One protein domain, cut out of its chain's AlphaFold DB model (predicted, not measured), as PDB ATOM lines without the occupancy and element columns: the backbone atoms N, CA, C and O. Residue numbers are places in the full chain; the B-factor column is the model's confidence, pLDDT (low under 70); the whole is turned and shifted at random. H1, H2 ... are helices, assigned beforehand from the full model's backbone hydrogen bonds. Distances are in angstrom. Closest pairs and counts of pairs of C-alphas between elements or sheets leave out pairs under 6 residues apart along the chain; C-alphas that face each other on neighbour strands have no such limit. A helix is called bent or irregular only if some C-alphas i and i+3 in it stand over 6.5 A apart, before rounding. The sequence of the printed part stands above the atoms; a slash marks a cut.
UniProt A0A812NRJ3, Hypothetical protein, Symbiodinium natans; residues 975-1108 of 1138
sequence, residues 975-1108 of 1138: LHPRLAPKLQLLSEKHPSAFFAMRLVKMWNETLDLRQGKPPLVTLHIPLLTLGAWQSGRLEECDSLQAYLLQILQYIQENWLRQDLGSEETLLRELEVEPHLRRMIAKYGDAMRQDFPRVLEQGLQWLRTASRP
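Overview. This is residues 975 to 1108 of the 1138 residues of the protein "Hypothetical protein" of Symbiodinium natans (UniProt A0A812NRJ3). Three helices, H2, H3 and H4, pack on one another in a triangle to make the core, with H1 on one side of it and the long H8 on the opposite side, covering H4. The short helices H5, H6 and H7 follow one another round a further edge of this body, and the chain passes through them on its way from H4 to H8. The printed part has 134 residues with eight named helices, H1 to H8 in order, and no named strand; the class is all helix. The whole is compact, with a radius of gyration of the C-alphas of 14.2 A, and spans 39 by 33 by 22 A.

Along the chain. H1, residues 975 to 989, begins with C-alpha 975 at (14.485, -12.121, 24.252) and is 21.5 A long. H2, residues 991 to 1005, is 22.1 A long. H3 is residues 1020 to 1030, 15.3 A long, and H4 is residues 1040 to 1054, 20.9 A long. H5 is residues 1060 to 1063, H6 residues 1065 to 1068, and H7 residues 1073 to 1080. H8, residues 1085 to 1105, is the longest at 30.6 A and ends with C-alpha 1105 at (12.049, 22.337, 17.763). H8 is only just irregular: C-alphas 1089 and 1092 are 6.7 A apart.

Arrangement. H3 is the hub and touches H1, H2, H4 and H6. The closest C-alphas of H1 and H3 are those of Leu 983 and Leu 1026, 7.5 A apart. H2 and H3 form a helical hairpin at a shallow tilt of 33 degrees, only just short of steep, with the C-alphas of Met 997 and Thr 1025 closest at 6.6 A. H3 and H4 are about perpendicular at 77 degrees, with Ala 1028 and Tyr 1050 closest, C-alphas 5.6 A apart. H2 touches H4 at a steep tilt of 58 degrees, with the C-alphas of Ala 996 and Leu 1044 closest at 4.6 A. H8 touches H4 at a shallow tilt of 27 degrees, opposite ways, with the C-alphas of Gln 1052 and Pro 1092 closest at 6.6 A. H3 and H6 touch, with the C-alphas of Gln 1030 and Leu 1066 closest at 7.3 A. H5 and H6 touch only at the corner, and H5 and H7 only just touch, with 3 pairs of C-alphas within 8 A. H1 and H8 are apart. Every O i to N i+4 pair is within hydrogen-bond range in H3, H4 and H7, against 9 of 11 in H1, 10 of 11 in H2 and 15 of 17 in H8; H5 and H6 are too short for such a pair.

Size, cuts and confidence. The C-alphas farthest apart, of Pro 1074 and Pro 1108, are 42.8 A apart. The printed part has no cut. The link from H2 to H3, residues 1006 to 1019, is long. Mean pLDDT of the printed part is 92.4, and residue 1108 is under 70.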
ATOM      1  N   LEU A 975      15.367 -12.964  25.067       93.38
ATOM      2  CA  LEU A 975      14.485 -12.121  24.252       93.38
ATOM      3  C   LEU A 975      15.125 -11.699  22.912       93.38
ATOM      4  O   LEU A 975      14.426 -11.477  21.927       93.38
ATOM      5  N   HIS A 976      16.458 -11.625  22.846       93.56
ATOM      6  CA  HIS A 976      17.194 -11.051  21.714       93.56
ATOM      7  C   HIS A 976      16.976 -11.771  20.360       93.56
ATOM      8  O   HIS A 976      16.678 -11.072  19.389       93.56
ATOM      9  N   PRO A 977      17.050 -13.118  20.243       90.81
ATOM     10  CA  PRO A 977      16.762 -13.817  18.986       90.81
ATOM     11  C   PRO A 977      15.328 -13.657  18.470       90.81
ATOM     12  O   PRO A 977      15.125 -13.728  17.261       90.81
ATOM     13  N   ARG A 978      14.346 -13.433  19.356       92.12
ATOM     14  CA  ARG A 978      12.946 -13.177  18.974       92.12
ATOM     15  C   ARG A 978      12.717 -11.707  18.601       92.12
ATOM     16  O   ARG A 978      12.033 -11.408  17.627       92.12
ATOM     17  N   LEU A 979      13.332 -10.792  19.352       93.44
ATOM     18  CA  LEU A 979      13.206  -9.344  19.188       93.44
ATOM     19  C   LEU A 979      13.892  -8.826  17.912       93.44
ATOM     20  O   LEU A 979      13.325  -7.988  17.211       93.44
ATOM     21  N   ALA A 980      15.081  -9.333  17.572       91.75
ATOM     22  CA  ALA A 980      15.843  -8.846  16.419       91.75
ATOM     23  C   ALA A 980      15.093  -8.971  15.066       91.75
ATOM     24  O   ALA A 980      15.099  -7.991  14.325       91.75
ATOM     25  N   PRO A 981      14.379 -10.074  14.744       91.56
ATOM     26  CA  PRO A 981      13.497 -10.143  13.573       91.56
ATOM     27  C   PRO A 981      12.374  -9.093  13.546       91.56
ATOM     28  O   PRO A 981      12.111  -8.514  12.493       91.56
ATOM     29  N   LYS A 982      11.729  -8.800  14.685       94.81
ATOM     30  CA  LYS A 982      10.666  -7.777  14.756       94.81
ATOM     31  C   LYS A 982      11.230  -6.368  14.544       94.81
ATOM     32  O   LYS A 982      10.645  -5.580  13.807       94.81
ATOM     33  N   LEU A 983      12.397  -6.075  15.120       94.00
ATOM     34  CA  LEU A 983      13.106  -4.809  14.906       94.00
ATOM     35  C   LEU A 983      13.713  -4.685  13.492       94.00
ATOM     36  O   LEU A 983      13.803  -3.573  12.977       94.00
ATOM     37  N   GLN A 984      14.083  -5.795  12.840       92.31
ATOM     38  CA  GLN A 984      14.459  -5.809  11.421       92.31
ATOM     39  C   GLN A 984      13.263  -5.402  10.549       92.31
ATOM     40  O   GLN A 984      13.398  -4.481   9.748       92.31
ATOM     41  N   LEU A 985      12.087  -6.005  10.769       93.44
ATOM     42  CA  LEU A 985      10.855  -5.663  10.048       93.44
ATOM     43  C   LEU A 985      10.430  -4.200  10.285       93.44
ATOM     44  O   LEU A 985      10.016  -3.520   9.346       93.44
ATOM     45  N   LEU A 986      10.601  -3.687  11.512       93.81
ATOM     46  CA  LEU A 986      10.449  -2.260  11.817       93.81
ATOM     47  C   LEU A 986      11.441  -1.406  11.011       93.81
ATOM     48  O   LEU A 986      11.037  -0.399  10.446       93.81
ATOM     49  N   SER A 987      12.719  -1.789  10.923       89.56
ATOM     50  CA  SER A 987      13.730  -1.021  10.174       89.56
ATOM     51  C   SER A 987      13.567  -1.082   8.648       89.56
ATOM     52  O   SER A 987      14.082  -0.213   7.946       89.56
ATOM     53  N   GLU A 988      12.844  -2.082   8.136       88.25
ATOM     54  CA  GLU A 988      12.482  -2.212   6.721       88.25
ATOM     55  C   GLU A 988      11.265  -1.352   6.365       88.25
ATOM     56  O   GLU A 988      11.294  -0.655   5.354       88.25
ATOM     57  N   LYS A 989      10.216  -1.368   7.199       92.19
ATOM     58  CA  LYS A 989       8.979  -0.600   6.969       92.19
ATOM     59  C   LYS A 989       9.083   0.866   7.399       92.19
ATOM     60  O   LYS A 989       8.627   1.750   6.684       92.19
ATOM     61  N   HIS A 990       9.713   1.119   8.543       93.44
ATOM     62  CA  HIS A 990       9.872   2.436   9.163       93.44
ATOM     63  C   HIS A 990      11.367   2.712   9.417       93.44
ATOM     64  O   HIS A 990      11.823   2.740  10.565       93.44
ATOM     65  N   PRO A 991      12.176   2.917   8.359       88.31
ATOM     66  CA  PRO A 991      13.633   3.042   8.472       88.31
ATOM     67  C   PRO A 991      14.102   4.183   9.395       88.31
ATOM     68  O   PRO A 991      15.182   4.084   9.982       88.31
ATOM     69  N   SER A 992      13.289   5.227   9.583       91.25
ATOM     70  CA  SER A 992      13.544   6.311  10.545       91.25
ATOM     71  C   SER A 992      13.161   5.959  11.992       91.25
ATOM     72  O   SER A 992      13.805   6.461  12.912       91.25
ATOM     73  N   ALA A 993      12.213   5.042  12.234       93.81
ATOM     74  CA  ALA A 993      11.892   4.558  13.584       93.81
ATOM     75  C   ALA A 993      13.097   3.872  14.244       93.81
ATOM     76  O   ALA A 993      13.330   4.025  15.443       93.81
ATOM     77  N   PHE A 994      13.914   3.162  13.458       90.62
ATOM     78  CA  PHE A 994      15.138   2.536  13.955       90.62
ATOM     79  C   PHE A 994      16.175   3.566  14.441       90.62
ATOM     80  O   PHE A 994      16.816   3.367  15.475       90.62
ATOM     81  N   PHE A 995      16.314   4.697  13.741       90.88
ATOM     82  CA  PHE A 995      17.154   5.808  14.196       90.88
ATOM     83  C   PHE A 995      16.557   6.517  15.413       90.88
ATOM     84  O   PHE A 995      17.280   6.767  16.377       90.88
ATOM     85  N   ALA A 996      15.248   6.775  15.416       95.12
ATOM     86  CA  ALA A 996      14.548   7.370  16.550       95.12
ATOM     87  C   ALA A 996      14.722   6.530  17.827       95.12
ATOM     88  O   ALA A 996      15.080   7.068  18.867       95.12
ATOM     89  N   MET A 997      14.602   5.204  17.740       95.75
ATOM     90  CA  MET A 997      14.880   4.272  18.838       95.75
ATOM     91  C   MET A 997      16.323   4.372  19.372       95.75
ATOM     92  O   MET A 997      16.530   4.336  20.588       95.75
ATOM     93  N   ARG A 998      17.330   4.542  18.499       93.81
ATOM     94  CA  ARG A 998      18.722   4.798  18.932       93.81
ATOM     95  C   ARG A 998      18.868   6.159  19.616       93.81
ATOM     96  O   ARG A 998      19.584   6.251  20.607       93.81
ATOM     97  N   LEU A 999      18.152   7.183  19.152       93.81
ATOM     98  CA  LEU A 999      18.132   8.511  19.774       93.81
ATOM     99  C   LEU A 999      17.447   8.490  21.144       93.81
ATOM    100  O   LEU A 999      18.013   9.010  22.097       93.81
ATOM    101  N   VAL A1000      16.301   7.815  21.292       96.00
ATOM    102  CA  VAL A1000      15.656   7.589  22.599       96.00
ATOM    103  C   VAL A1000      16.612   6.886  23.561       96.00
ATOM    104  O   VAL A1000      16.694   7.267  24.728       96.00
ATOM    105  N   LYS A1001      17.386   5.903  23.081       95.00
ATOM    106  CA  LYS A1001      18.431   5.266  23.887       95.00
ATOM    107  C   LYS A1001      19.532   6.251  24.293       95.00
ATOM    108  O   LYS A1001      19.855   6.296  25.473       95.00
ATOM    109  N   MET A1002      20.073   7.048  23.369       92.69
ATOM    110  CA  MET A1002      21.094   8.057  23.691       92.69
ATOM    111  C   MET A1002      20.581   9.096  24.693       92.69
ATOM    112  O   MET A1002      21.266   9.385  25.664       92.69
ATOM    113  N   TRP A1003      19.364   9.609  24.505       93.94
ATOM    114  CA  TRP A1003      18.702  10.510  25.452       93.94
ATOM    115  C   TRP A1003      18.611   9.870  26.843       93.94
ATOM    116  O   TRP A1003      19.119  10.428  27.813       93.94
ATOM    117  N   ASN A1004      18.081   8.647  26.924       95.00
ATOM    118  CA  ASN A1004      17.980   7.871  28.159       95.00
ATOM    119  C   ASN A1004      19.352   7.642  28.831       95.00
ATOM    120  O   ASN A1004      19.452   7.738  30.048       95.00
ATOM    121  N   GLU A1005      20.418   7.400  28.061       91.88
ATOM    122  CA  GLU A1005      21.798   7.264  28.561       91.88
ATOM    123  C   GLU A1005      22.417   8.564  29.100       91.88
ATOM    124  O   GLU A1005      23.439   8.506  29.781       91.88
ATOM    125  N   THR A1006      21.822   9.726  28.822       90.25
ATOM    126  CA  THR A1006      22.300  11.032  29.319       90.25
ATOM    127  C   THR A1006      21.549  11.551  30.539       90.25
ATOM    128  O   THR A1006      21.907  12.591  31.088       90.25
ATOM    129  N   LEU A1007      20.543  10.807  30.999       90.56
ATOM    130  CA  LEU A1007      19.805  11.087  32.221       90.56
ATOM    131  C   LEU A1007      20.350  10.230  33.367       90.56
ATOM    132  O   LEU A1007      20.359   9.004  33.271       90.56
ATOM    133  N   ASP A1008      20.731  10.849  34.485       86.88
ATOM    134  CA  ASP A1008      21.054  10.117  35.716       86.88
ATOM    135  C   ASP A1008      19.922  10.249  36.741       86.88
ATOM    136  O   ASP A1008      19.936  11.113  37.613       86.88
ATOM    137  N   LEU A1009      18.914   9.380  36.608       84.81
ATOM    138  CA  LEU A1009      17.811   9.252  37.573       84.81
ATOM    139  C   LEU A1009      17.883   7.941  38.379       84.81
ATOM    140  O   LEU A1009      16.964   7.633  39.138       84.81
ATOM    141  N   ARG A1010      18.935   7.127  38.193       84.12
ATOM    142  CA  ARG A1010      19.085   5.796  38.821       84.12
ATOM    143  C   ARG A1010      20.501   5.522  39.351       84.12
ATOM    144  O   ARG A1010      20.942   4.374  39.351       84.12
ATOM    145  N   GLN A1011      21.154   6.561  39.880       83.50
ATOM    146  CA  GLN A1011      22.432   6.500  40.610       83.50
ATOM    147  C   GLN A1011      23.594   6.017  39.723       83.50
ATOM    148  O   GLN A1011      24.086   4.894  39.853       83.50
ATOM    149  N   GLY A1012      24.010   6.869  38.786       82.62
ATOM    150  CA  GLY A1012      24.977   6.549  37.741       82.62
ATOM    151  C   GLY A1012      24.418   5.607  36.672       82.62
ATOM    152  O   GLY A1012      25.190   4.857  36.074       82.62
ATOM    153  N   LYS A1013      23.090   5.571  36.468       86.88
ATOM    154  CA  LYS A1013      22.440   4.652  35.513       86.88
ATOM    155  C   LYS A1013      21.287   5.305  34.736       86.88
ATOM    156  O   LYS A1013      20.533   6.084  35.325       86.88
ATOM    157  N   PRO A1014      21.080   4.906  33.462       87.06
ATOM    158  CA  PRO A1014      19.955   5.368  32.647       87.06
ATOM    159  C   PRO A1014      18.588   5.052  33.292       87.06
ATOM    160  O   PRO A1014      18.454   3.990  33.920       87.06
ATOM    161  N   PRO A1015      17.545   5.895  33.126       91.00
ATOM    162  CA  PRO A1015      16.234   5.678  33.730       91.00
ATOM    163  C   PRO A1015      15.605   4.361  33.261       91.00
ATOM    164  O   PRO A1015      15.435   3.436  34.057       91.00
ATOM    165  N   LEU A1016      15.316   4.226  31.967       95.75
ATOM    166  CA  LEU A1016      14.820   2.982  31.390       95.75
ATOM    167  C   LEU A1016      15.964   1.977  31.249       95.75
ATOM    168  O   LEU A1016      17.085   2.329  30.872       95.75
ATOM    169  N   VAL A1017      15.670   0.699  31.490       94.69
ATOM    170  CA  VAL A1017      16.561  -0.392  31.077       94.69
ATOM    171  C   VAL A1017      16.635  -0.396  29.546       94.69
ATOM    172  O   VAL A1017      15.602  -0.345  28.885       94.69
ATOM    173  N   THR A1018      17.836  -0.500  28.972       93.19
ATOM    174  CA  THR A1018      18.084  -0.402  27.519       93.19
ATOM    175  C   THR A1018      17.205  -1.328  26.668       93.19
ATOM    176  O   THR A1018      16.784  -0.946  25.580       93.19
ATOM    177  N   LEU A1019      16.881  -2.523  27.173       94.94
ATOM    178  CA  LEU A1019      16.006  -3.503  26.516       94.94
ATOM    179  C   LEU A1019      14.512  -3.111  26.528       94.94
ATOM    180  O   LEU A1019      13.736  -3.665  25.761       94.94
ATOM    181  N   HIS A1020      14.098  -2.146  27.352       96.56
ATOM    182  CA  HIS A1020      12.713  -1.669  27.409       96.56
ATOM    183  C   HIS A1020      12.362  -0.759  26.225       96.56
ATOM    184  O   HIS A1020      11.263  -0.833  25.685       96.56
ATOM    185  N   ILE A1021      13.323   0.055  25.783       97.38
ATOM    186  CA  ILE A1021      13.176   1.020  24.685       97.38
ATOM    187  C   ILE A1021      12.743   0.359  23.359       97.38
ATOM    188  O   ILE A1021      11.770   0.838  22.774       97.38
ATOM    189  N   PRO A1022      13.360  -0.742  22.875       97.12
ATOM    190  CA  PRO A1022      12.878  -1.424  21.672       97.12
ATOM    191  C   PRO A1022      11.489  -2.058  21.831       97.12
ATOM    192  O   PRO A1022      10.766  -2.145  20.845       97.12
ATOM    193  N   LEU A1023      11.082  -2.462  23.041       97.44
ATOM    194  CA  LEU A1023       9.729  -2.987  23.271       97.44
ATOM    195  C   LEU A1023       8.681  -1.875  23.203       97.44
ATOM    196  O   LEU A1023       7.714  -2.000  22.461       97.44
ATOM    197  N   LEU A1024       8.926  -0.752  23.882       97.81
ATOM    198  CA  LEU A1024       8.064   0.432  23.806       97.81
ATOM    199  C   LEU A1024       8.048   1.037  22.388       97.81
ATOM    200  O   LEU A1024       7.035   1.579  21.965       97.81
ATOM    201  N   THR A1025       9.126   0.884  21.611       97.69
ATOM    202  CA  THR A1025       9.146   1.251  20.182       97.69
ATOM    203  C   THR A1025       8.258   0.327  19.339       97.69
ATOM    204  O   THR A1025       7.540   0.805  18.464       97.69
ATOM    205  N   LEU A1026       8.278  -0.989  19.587       97.19
ATOM    206  CA  LEU A1026       7.403  -1.939  18.887       97.19
ATOM    207  C   LEU A1026       5.924  -1.760  19.259       97.19
ATOM    208  O   LEU A1026       5.078  -1.927  18.386       97.19
ATOM    209  N   GLY A1027       5.612  -1.363  20.495       96.81
ATOM    210  CA  GLY A1027       4.250  -1.006  20.898       96.81
ATOM    211  C   GLY A1027       3.770   0.326  20.314       96.81
ATOM    212  O   GLY A1027       2.661   0.418  19.785       96.81
ATOM    213  N   ALA A1028       4.641   1.342  20.264       97.50
ATOM    214  CA  ALA A1028       4.375   2.580  19.523       97.50
ATOM    215  C   ALA A1028       4.067   2.303  18.041       97.50
ATOM    216  O   ALA A1028       3.209   2.954  17.449       97.50
ATOM    217  N   TRP A1029       4.743   1.311  17.450       96.88
ATOM    218  CA  TRP A1029       4.456   0.858  16.094       96.88
ATOM    219  C   TRP A1029       3.123   0.107  15.995       96.88
ATOM    220  O   TRP A1029       2.298   0.465  15.159       96.88
ATOM    221  N   GLN A1030       2.876  -0.893  16.850       95.56
ATOM    222  CA  GLN A1030       1.643  -1.686  16.793       95.56
ATOM    223  C   GLN A1030       0.381  -0.851  17.062       95.56
ATOM    224  O   GLN A1030      -0.667  -1.127  16.487       95.56
ATOM    225  N   SER A1031       0.479   0.183  17.897       96.00
ATOM    226  CA  SER A1031      -0.607   1.136  18.157       96.00
ATOM    227  C   SER A1031      -0.812   2.175  17.037       96.00
ATOM    228  O   SER A1031      -1.495   3.175  17.251       96.00
ATOM    229  N   GLY A1032      -0.217   1.976  15.854       96.50
ATOM    230  CA  GLY A1032      -0.399   2.804  14.652       96.50
ATOM    231  C   GLY A1032       0.342   4.147  14.661       96.50
ATOM    232  O   GLY A1032       0.506   4.770  13.616       96.50
ATOM    233  N   ARG A1033       0.875   4.592  15.808       96.62
ATOM    234  CA  ARG A1033       1.455   5.944  15.978       96.62
ATOM    235  C   ARG A1033       2.658   6.237  15.084       96.62
ATOM    236  O   ARG A1033       3.000   7.399  14.880       96.62
ATOM    237  N   LEU A1034       3.323   5.195  14.585       97.19
ATOM    238  CA  LEU A1034       4.481   5.318  13.697       97.19
ATOM    239  C   LEU A1034       4.121   5.228  12.202       97.19
ATOM    240  O   LEU A1034       5.015   5.358  11.369       97.19
ATOM    241  N   GLU A1035       2.848   5.025  11.845       95.19
ATOM    242  CA  GLU A1035       2.403   4.935  10.445       95.19
ATOM    243  C   GLU A1035       2.295   6.316   9.780       95.19
ATOM    244  O   GLU A1035       2.732   6.481   8.645       95.19
ATOM    245  N   GLU A1036       1.829   7.333  10.512       93.94
ATOM    246  CA  GLU A1036       1.737   8.729  10.038       93.94
ATOM    247  C   GLU A1036       3.075   9.501  10.114       93.94
ATOM    248  O   GLU A1036       3.140  10.688   9.797       93.94
ATOM    249  N   CYS A1037       4.163   8.860  10.555       95.12
ATOM    250  CA  CYS A1037       5.451   9.524  10.756       95.12
ATOM    251  C   CYS A1037       6.237   9.689   9.440       95.12
ATOM    252  O   CYS A1037       6.811   8.735   8.907       95.12
ATOM    253  N   ASP A1038       6.336  10.931   8.963       92.12
ATOM    254  CA  ASP A1038       7.063  11.329   7.747       92.12
ATOM    255  C   ASP A1038       8.572  11.575   7.965       92.12
ATOM    256  O   ASP A1038       9.380  11.454   7.043       92.12
ATOM    257  N   SER A1039       8.957  11.912   9.197       91.19
ATOM    258  CA  SER A1039      10.240  12.530   9.543       91.19
ATOM    259  C   SER A1039      10.842  11.928  10.813       91.19
ATOM    260  O   SER A1039      10.133  11.458  11.705       91.19
ATOM    261  N   LEU A1040      12.175  11.944  10.930       91.81
ATOM    262  CA  LEU A1040      12.882  11.384  12.091       91.81
ATOM    263  C   LEU A1040      12.447  12.034  13.420       91.81
ATOM    264  O   LEU A1040      12.372  11.360  14.448       91.81
ATOM    265  N   GLN A1041      12.103  13.321  13.377       91.12
ATOM    266  CA  GLN A1041      11.524  14.086  14.476       91.12
ATOM    267  C   GLN A1041      10.147  13.546  14.889       91.12
ATOM    268  O   GLN A1041       9.922  13.357  16.083       91.12
ATOM    269  N   ALA A1042       9.257  13.252  13.933       93.69
ATOM    270  CA  ALA A1042       7.944  12.670  14.212       93.69
ATOM    271  C   ALA A1042       8.070  11.284  14.866       93.69
ATOM    272  O   ALA A1042       7.475  11.060  15.920       93.69
ATOM    273  N   TYR A1043       8.924  10.400  14.330       96.00
ATOM    274  CA  TYR A1043       9.198   9.094  14.948       96.00
ATOM    275  C   TYR A1043       9.742   9.235  16.379       96.00
ATOM    276  O   TYR A1043       9.276   8.546  17.285       96.00
ATOM    277  N   LEU A1044      10.710  10.130  16.607       95.56
ATOM    278  CA  LEU A1044      11.283  10.372  17.936       95.56
ATOM    279  C   LEU A1044      10.231  10.901  18.921       95.56
ATOM    280  O   LEU A1044      10.166  10.431  20.057       95.56
ATOM    281  N   LEU A1045       9.385  11.831  18.478       95.25
ATOM    282  CA  LEU A1045       8.312  12.396  19.284       95.25
ATOM    283  C   LEU A1045       7.254  11.337  19.641       95.25
ATOM    284  O   LEU A1045       6.943  11.175  20.819       95.25
ATOM    285  N   GLN A1046       6.757  10.574  18.664       97.31
ATOM    286  CA  GLN A1046       5.718   9.560  18.883       97.31
ATOM    287  C   GLN A1046       6.196   8.395  19.757       97.31
ATOM    288  O   GLN A1046       5.453   7.946  20.631       97.31
ATOM    289  N   ILE A1047       7.451   7.946  19.604       97.81
ATOM    290  CA  ILE A1047       8.033   6.938  20.505       97.81
ATOM    291  C   ILE A1047       8.123   7.495  21.933       97.81
ATOM    292  O   ILE A1047       7.745   6.800  22.872       97.81
ATOM    293  N   LEU A1048       8.565   8.743  22.129       97.06
ATOM    294  CA  LEU A1048       8.648   9.346  23.467       97.06
ATOM    295  C   LEU A1048       7.266   9.591  24.104       97.06
ATOM    296  O   LEU A1048       7.133   9.421  25.315       97.06
ATOM    297  N   GLN A1049       6.234   9.919  23.320       97.31
ATOM    298  CA  GLN A1049       4.850  10.015  23.809       97.31
ATOM    299  C   GLN A1049       4.295   8.642  24.203       97.31
ATOM    300  O   GLN A1049       3.787   8.474  25.308       97.31
ATOM    301  N   TYR A1050       4.475   7.621  23.361       97.69
ATOM    302  CA  TYR A1050       4.080   6.260  23.720       97.69
ATOM    303  C   TYR A1050       4.825   5.767  24.974       97.69
ATOM    304  O   TYR A1050       4.214   5.150  25.846       97.69
ATOM    305  N   ILE A1051       6.120   6.086  25.120       97.62
ATOM    306  CA  ILE A1051       6.885   5.830  26.350       97.62
ATOM    307  C   ILE A1051       6.240   6.546  27.542       97.62
ATOM    308  O   ILE A1051       6.025   5.893  28.556       97.62
ATOM    309  N   GLN A1052       5.891   7.833  27.434       96.94
ATOM    310  CA  GLN A1052       5.278   8.623  28.517       96.94
ATOM    311  C   GLN A1052       4.031   7.951  29.098       96.94
ATOM    312  O   GLN A1052       3.858   7.923  30.315       96.94
ATOM    313  N   GLU A1053       3.213   7.361  28.230       97.06
ATOM    314  CA  GLU A1053       1.965   6.688  28.585       97.06
ATOM    315  C   GLU A1053       2.169   5.235  29.063       97.06
ATOM    316  O   GLU A1053       1.458   4.778  29.955       97.06
ATOM    317  N   ASN A1054       3.139   4.499  28.502       97.44
ATOM    318  CA  ASN A1054       3.212   3.036  28.642       97.44
ATOM    319  C   ASN A1054       4.426   2.504  29.436       97.44
ATOM    320  O   ASN A1054       4.473   1.314  29.737       97.44
ATOM    321  N   TRP A1055       5.400   3.330  29.840       96.81
ATOM    322  CA  TRP A1055       6.659   2.853  30.456       96.81
ATOM    323  C   TRP A1055       6.539   2.154  31.831       96.81
ATOM    324  O   TRP A1055       7.530   1.612  32.326       96.81
ATOM    325  N   LEU A1056       5.357   2.142  32.456       96.75
ATOM    326  CA  LEU A1056       5.066   1.378  33.682       96.75
ATOM    327  C   LEU A1056       4.105   0.195  33.467       96.75
ATOM    328  O   LEU A1056       3.823  -0.529  34.426       96.75
ATOM    329  N   ARG A1057       3.620  -0.025  32.237       95.19
ATOM    330  CA  ARG A1057       2.657  -1.084  31.909       95.19
ATOM    331  C   ARG A1057       3.329  -2.454  31.842       95.19
ATOM    332  O   ARG A1057       4.282  -2.674  31.099       95.19
ATOM    333  N   GLN A1058       2.822  -3.388  32.641       91.38
ATOM    334  CA  GLN A1058       3.306  -4.778  32.716       91.38
ATOM    335  C   GLN A1058       2.549  -5.710  31.750       91.38
ATOM    336  O   GLN A1058       3.009  -6.805  31.437       91.38
ATOM    337  N   ASP A1059       1.400  -5.220  31.298       89.56
ATOM    338  CA  ASP A1059       0.315  -5.800  30.512       89.56
ATOM    339  C   ASP A1059       0.470  -5.606  28.993       89.56
ATOM    340  O   ASP A1059      -0.236  -6.243  28.220       89.56
ATOM    341  N   LEU A1060       1.457  -4.822  28.535       88.94
ATOM    342  CA  LEU A1060       1.753  -4.660  27.100       88.94
ATOM    343  C   LEU A1060       1.960  -6.005  26.379       88.94
ATOM    344  O   LEU A1060       1.622  -6.147  25.209       88.94
ATOM    345  N   GLY A1061       2.489  -7.013  27.082       82.62
ATOM    346  CA  GLY A1061       2.695  -8.355  26.539       82.62
ATOM    347  C   GLY A1061       1.428  -9.194  26.331       82.62
ATOM    348  O   GLY A1061       1.518 -10.212  25.650       82.62
ATOM    349  N   SER A1062       0.269  -8.802  26.874       83.00
ATOM    350  CA  SER A1062      -0.995  -9.534  26.696       83.00
ATOM    351  C   SER A1062      -1.904  -8.876  25.651       83.00
ATOM    352  O   SER A1062      -2.462  -9.583  24.801       83.00
ATOM    353  N   GLU A1063      -1.995  -7.543  25.658       84.50
ATOM    354  CA  GLU A1063      -2.761  -6.758  24.679       84.50
ATOM    355  C   GLU A1063      -2.102  -6.749  23.292       84.50
ATOM    356  O   GLU A1063      -2.740  -7.077  22.286       84.50
ATOM    357  N   GLU A1064      -0.812  -6.410  23.209       85.94
ATOM    358  CA  GLU A1064      -0.144  -6.179  21.930       85.94
ATOM    359  C   GLU A1064       0.382  -7.489  21.325       85.94
ATOM    360  O   GLU A1064       1.451  -7.984  21.675       85.94
ATOM    361  N   THR A1065      -0.367  -8.051  20.371       88.94
ATOM    362  CA  THR A1065      -0.020  -9.245  19.565       88.94
ATOM    363  C   THR A1065       1.476  -9.431  19.246       88.94
ATOM    364  O   THR A1065       1.999 -10.515  19.501       88.94
ATOM    365  N   LEU A1066       2.194  -8.414  18.747       88.75
ATOM    366  CA  LEU A1066       3.625  -8.526  18.424       88.75
ATOM    367  C   LEU A1066       4.501  -8.702  19.670       88.75
ATOM    368  O   LEU A1066       5.506  -9.403  19.595       88.75
ATOM    369  N   LEU A1067       4.141  -8.091  20.801       91.12
ATOM    370  CA  LEU A1067       4.823  -8.275  22.085       91.12
ATOM    371  C   LEU A1067       4.430  -9.601  22.758       91.12
ATOM    372  O   LEU A1067       5.262 -10.226  23.422       91.12
ATOM    373  N   ARG A1068       3.202 -10.075  22.525       90.81
ATOM    374  CA  ARG A1068       2.712 -11.390  22.963       90.81
ATOM    375  C   ARG A1068       3.483 -12.533  22.305       90.81
ATOM    376  O   ARG A1068       3.950 -13.427  23.003       90.81
ATOM    377  N   GLU A1069       3.721 -12.456  20.994       91.25
ATOM    378  CA  GLU A1069       4.587 -13.391  20.246       91.25
ATOM    379  C   GLU A1069       6.047 -13.426  20.746       91.25
ATOM    380  O   GLU A1069       6.771 -14.394  20.510       91.25
ATOM    381  N   LEU A1070       6.502 -12.365  21.416       91.38
ATOM    382  CA  LEU A1070       7.843 -12.272  21.993       91.38
ATOM    383  C   LEU A1070       7.928 -12.839  23.429       91.38
ATOM    384  O   LEU A1070       9.041 -13.033  23.921       91.38
ATOM    385  N   GLU A1071       6.788 -13.121  24.079       91.56
ATOM    386  CA  GLU A1071       6.647 -13.503  25.500       91.56
ATOM    387  C   GLU A1071       7.265 -12.470  26.472       91.56
ATOM    388  O   GLU A1071       7.950 -12.816  27.436       91.56
ATOM    389  N   VAL A1072       7.063 -11.168  26.227       93.50
ATOM    390  CA  VAL A1072       7.803 -10.107  26.945       93.50
ATOM    391  C   VAL A1072       7.464  -9.941  28.427       93.50
ATOM    392  O   VAL A1072       8.282  -9.374  29.150       93.50
ATOM    393  N   GLU A1073       6.295 -10.382  28.905       92.75
ATOM    394  CA  GLU A1073       5.805 -10.023  30.248       92.75
ATOM    395  C   GLU A1073       6.806 -10.285  31.391       92.75
ATOM    396  O   GLU A1073       6.995  -9.382  32.211       92.75
ATOM    397  N   PRO A1074       7.512 -11.436  31.479       91.06
ATOM    398  CA  PRO A1074       8.482 -11.665  32.551       91.06
ATOM    399  C   PRO A1074       9.658 -10.679  32.489       91.06
ATOM    400  O   PRO A1074      10.209 -10.300  33.523       91.06
ATOM    401  N   HIS A1075      10.021 -10.224  31.285       92.56
ATOM    402  CA  HIS A1075      11.049  -9.208  31.075       92.56
ATOM    403  C   HIS A1075      10.526  -7.813  31.446       92.56
ATOM    404  O   HIS A1075      11.228  -7.091  32.150       92.56
ATOM    405  N   LEU A1076       9.298  -7.449  31.047       93.81
ATOM    406  CA  LEU A1076       8.659  -6.177  31.413       93.81
ATOM    407  C   LEU A1076       8.511  -6.037  32.929       93.81
ATOM    408  O   LEU A1076       9.043  -5.087  33.500       93.81
ATOM    409  N   ARG A1077       7.880  -7.013  33.598       93.12
ATOM    410  CA  ARG A1077       7.685  -7.014  35.059       93.12
ATOM    411  C   ARG A1077       9.014  -6.833  35.802       93.12
ATOM    412  O   ARG A1077       9.121  -5.977  36.677       93.12
ATOM    413  N   ARG A1078      10.059  -7.564  35.394       90.88
ATOM    414  CA  ARG A1078      11.411  -7.476  35.977       90.88
ATOM    415  C   ARG A1078      12.137  -6.161  35.667       90.88
ATOM    416  O   ARG A1078      12.928  -5.709  36.489       90.88
ATOM    417  N   MET A1079      11.904  -5.533  34.512       93.81
ATOM    418  CA  MET A1079      12.451  -4.200  34.215       93.81
ATOM    419  C   MET A1079      11.725  -3.108  35.009       93.81
ATOM    420  O   MET A1079      12.384  -2.255  35.595       93.81
ATOM    421  N   ILE A1080      10.396  -3.179  35.108       95.12
ATOM    422  CA  ILE A1080       9.557  -2.221  35.845       95.12
ATOM    423  C   ILE A1080       9.799  -2.299  37.361       95.12
ATOM    424  O   ILE A1080       9.784  -1.275  38.046       95.12
ATOM    425  N   ALA A1081      10.142  -3.479  37.885       93.75
ATOM    426  CA  ALA A1081      10.604  -3.655  39.265       93.75
ATOM    427  C   ALA A1081      11.935  -2.935  39.586       93.75
ATOM    428  O   ALA A1081      12.253  -2.741  40.755       93.75
ATOM    429  N   LYS A1082      12.716  -2.501  38.580       92.75
ATOM    430  CA  LYS A1082      13.957  -1.717  38.771       92.75
ATOM    431  C   LYS A1082      13.740  -0.200  38.769       92.75
ATOM    432  O   LYS A1082      14.712   0.555  38.889       92.75
ATOM    433  N   TYR A1083      12.495   0.243  38.610       95.00
ATOM    434  CA  TYR A1083      12.093   1.645  38.635       95.00
ATOM    435  C   TYR A1083      11.547   1.975  40.029       95.00
ATOM    436  O   TYR A1083      10.376   1.726  40.316       95.00
ATOM    437  N   GLY A1084      12.425   2.471  40.906       93.31
ATOM    438  CA  GLY A1084      12.076   2.935  42.255       93.31
ATOM    439  C   GLY A1084      11.433   4.327  42.260       93.31
ATOM    440  O   GLY A1084      11.402   5.012  41.237       93.31
ATOM    441  N   ASP A1085      10.933   4.753  43.420       93.94
ATOM    442  CA  ASP A1085       9.975   5.864  43.523       93.94
ATOM    443  C   ASP A1085      10.507   7.216  43.041       93.94
ATOM    444  O   ASP A1085       9.795   7.919  42.330       93.94
ATOM    445  N   ALA A1086      11.774   7.544  43.317       91.56
ATOM    446  CA  ALA A1086      12.404   8.760  42.794       91.56
ATOM    447  C   ALA A1086      12.350   8.813  41.255       91.56
ATOM    448  O   ALA A1086      11.955   9.815  40.671       91.56
ATOM    449  N   MET A1087      12.635   7.694  40.580       93.19
ATOM    450  CA  MET A1087      12.553   7.618  39.121       93.19
ATOM    451  C   MET A1087      11.096   7.628  38.622       93.19
ATOM    452  O   MET A1087      10.832   8.197  37.566       93.19
ATOM    453  N   ARG A1088      10.128   7.109  39.396       94.81
ATOM    454  CA  ARG A1088       8.683   7.249  39.105       94.81
ATOM    455  C   ARG A1088       8.179   8.687  39.221       94.81
ATOM    456  O   ARG A1088       7.270   9.053  38.482       94.81
ATOM    457  N   GLN A1089       8.765   9.487  40.105       94.75
ATOM    458  CA  GLN A1089       8.428  10.900  40.295       94.75
ATOM    459  C   GLN A1089       9.129  11.799  39.264       94.75
ATOM    460  O   GLN A1089       8.488  12.653  38.652       94.75
ATOM    461  N   ASP A1090      10.426  11.588  39.018       94.38
ATOM    462  CA  ASP A1090      11.231  12.467  38.163       94.38
ATOM    463  C   ASP A1090      11.172  12.149  36.668       94.38
ATOM    464  O   ASP A1090      11.192  13.072  35.851       94.38
ATOM    465  N   PHE A1091      11.088  10.875  36.269       95.62
ATOM    466  CA  PHE A1091      11.140  10.524  34.847       95.62
ATOM    467  C   PHE A1091       9.990  11.133  34.024       95.62
ATOM    468  O   PHE A1091      10.290  11.683  32.965       95.62
ATOM    469  N   PRO A1092       8.717  11.165  34.484       96.75
ATOM    470  CA  PRO A1092       7.645  11.847  33.753       96.75
ATOM    471  C   PRO A1092       7.905  13.348  33.546       96.75
ATOM    472  O   PRO A1092       7.603  13.881  32.480       96.75
ATOM    473  N   ARG A1093       8.519  14.021  34.533       95.56
ATOM    474  CA  ARG A1093       8.886  15.447  34.470       95.56
ATOM    475  C   ARG A1093       9.984  15.704  33.438       95.56
ATOM    476  O   ARG A1093       9.859  16.614  32.624       95.56
ATOM    477  N   VAL A1094      11.040  14.892  33.451       93.44
ATOM    478  CA  VAL A1094      12.164  14.998  32.504       93.44
ATOM    479  C   VAL A1094      11.742  14.605  31.081       93.44
ATOM    480  O   VAL A1094      12.172  15.224  30.107       93.44
ATOM    481  N   LEU A1095      10.850  13.621  30.949       94.69
ATOM    482  CA  LEU A1095      10.273  13.203  29.675       94.69
ATOM    483  C   LEU A1095       9.364  14.281  29.075       94.69
ATOM    484  O   LEU A1095       9.522  14.601  27.900       94.69
ATOM    485  N   GLU A1096       8.485  14.910  29.860       95.12
ATOM    486  CA  GLU A1096       7.662  16.021  29.360       95.12
ATOM    487  C   GLU A1096       8.513  17.244  28.983       95.12
ATOM    488  O   GLU A1096       8.227  17.886  27.979       95.12
ATOM    489  N   GLN A1097       9.618  17.527  29.686       91.31
ATOM    490  CA  GLN A1097      10.583  18.554  29.256       91.31
ATOM    491  C   GLN A1097      11.226  18.216  27.898       91.31
ATOM    492  O   GLN A1097      11.298  19.079  27.020       91.31
ATOM    493  N   GLY A1098      11.645  16.962  27.688       89.75
ATOM    494  CA  GLY A1098      12.163  16.492  26.397       89.75
ATOM    495  C   GLY A1098      11.122  16.567  25.274       89.75
ATOM    496  O   GLY A1098      11.424  17.028  24.173       89.75
ATOM    497  N   LEU A1099       9.874  16.192  25.565       92.94
ATOM    498  CA  LEU A1099       8.743  16.280  24.642       92.94
ATOM    499  C   LEU A1099       8.373  17.731  24.314       92.94
ATOM    500  O   LEU A1099       8.211  18.063  23.144       92.94
ATOM    501  N   GLN A1100       8.283  18.619  25.304       91.19
ATOM    502  CA  GLN A1100       8.034  20.046  25.097       91.19
ATOM    503  C   GLN A1100       9.142  20.685  24.250       91.19
ATOM    504  O   GLN A1100       8.845  21.469  23.342       91.19
ATOM    505  N   TRP A1101      10.405  20.313  24.488       86.50
ATOM    506  CA  TRP A1101      11.531  20.747  23.663       86.50
ATOM    507  C   TRP A1101      11.391  20.252  22.216       86.50
ATOM    508  O   TRP A1101      11.397  21.068  21.295       86.50
ATOM    509  N   LEU A1102      11.156  18.952  21.996       86.88
ATOM    510  CA  LEU A1102      10.992  18.367  20.656       86.88
ATOM    511  C   LEU A1102       9.788  18.948  19.902       86.88
ATOM    512  O   LEU A1102       9.910  19.291  18.727       86.88
ATOM    513  N   ARG A1103       8.646  19.142  20.575       89.56
ATOM    514  CA  ARG A1103       7.459  19.828  20.025       89.56
ATOM    515  C   ARG A1103       7.756  21.283  19.654       89.56
ATOM    516  O   ARG A1103       7.133  21.806  18.736       89.56
ATOM    517  N   THR A1104       8.682  21.944  20.350       85.00
ATOM    518  CA  THR A1104       9.106  23.320  20.039       85.00
ATOM    519  C   THR A1104      10.077  23.348  18.860       85.00
ATOM    520  O   THR A1104       9.906  24.165  17.961       85.00
ATOM    521  N   ALA A1105      11.043  22.429  18.819       80.25
ATOM    522  CA  ALA A1105      12.049  22.337  17.763       80.25
ATOM    523  C   ALA A1105      11.512  21.801  16.427       80.25
ATOM    524  O   ALA A1105      12.045  22.132  15.372       80.25
ATOM    525  N   SER A1106      10.441  21.005  16.465       79.94
ATOM    526  CA  SER A1106       9.771  20.479  15.266       79.94
ATOM    527  C   SER A1106       8.783  21.473  14.641       79.94
ATOM    528  O   SER A1106       8.289  21.234  13.542       79.94
ATOM    529  N   ARG A1107       8.472  22.593  15.313       82.94
ATOM    530  CA  ARG A1107       7.621  23.650  14.748       82.94
ATOM    531  C   ARG A1107       8.448  24.529  13.804       82.94
ATOM    532  O   ARG A1107       9.406  25.146  14.271       82.94
ATOM    533  N   PRO A1108       8.071  24.671  12.520       68.69
ATOM    534  CA  PRO A1108       8.731  25.614  11.627       68.69
ATOM    535  C   PRO A1108       8.451  27.049  12.094       68.69
ATOM    536  O   PRO A1108       7.354  27.577  11.921       68.69
TER     537      PRO A1108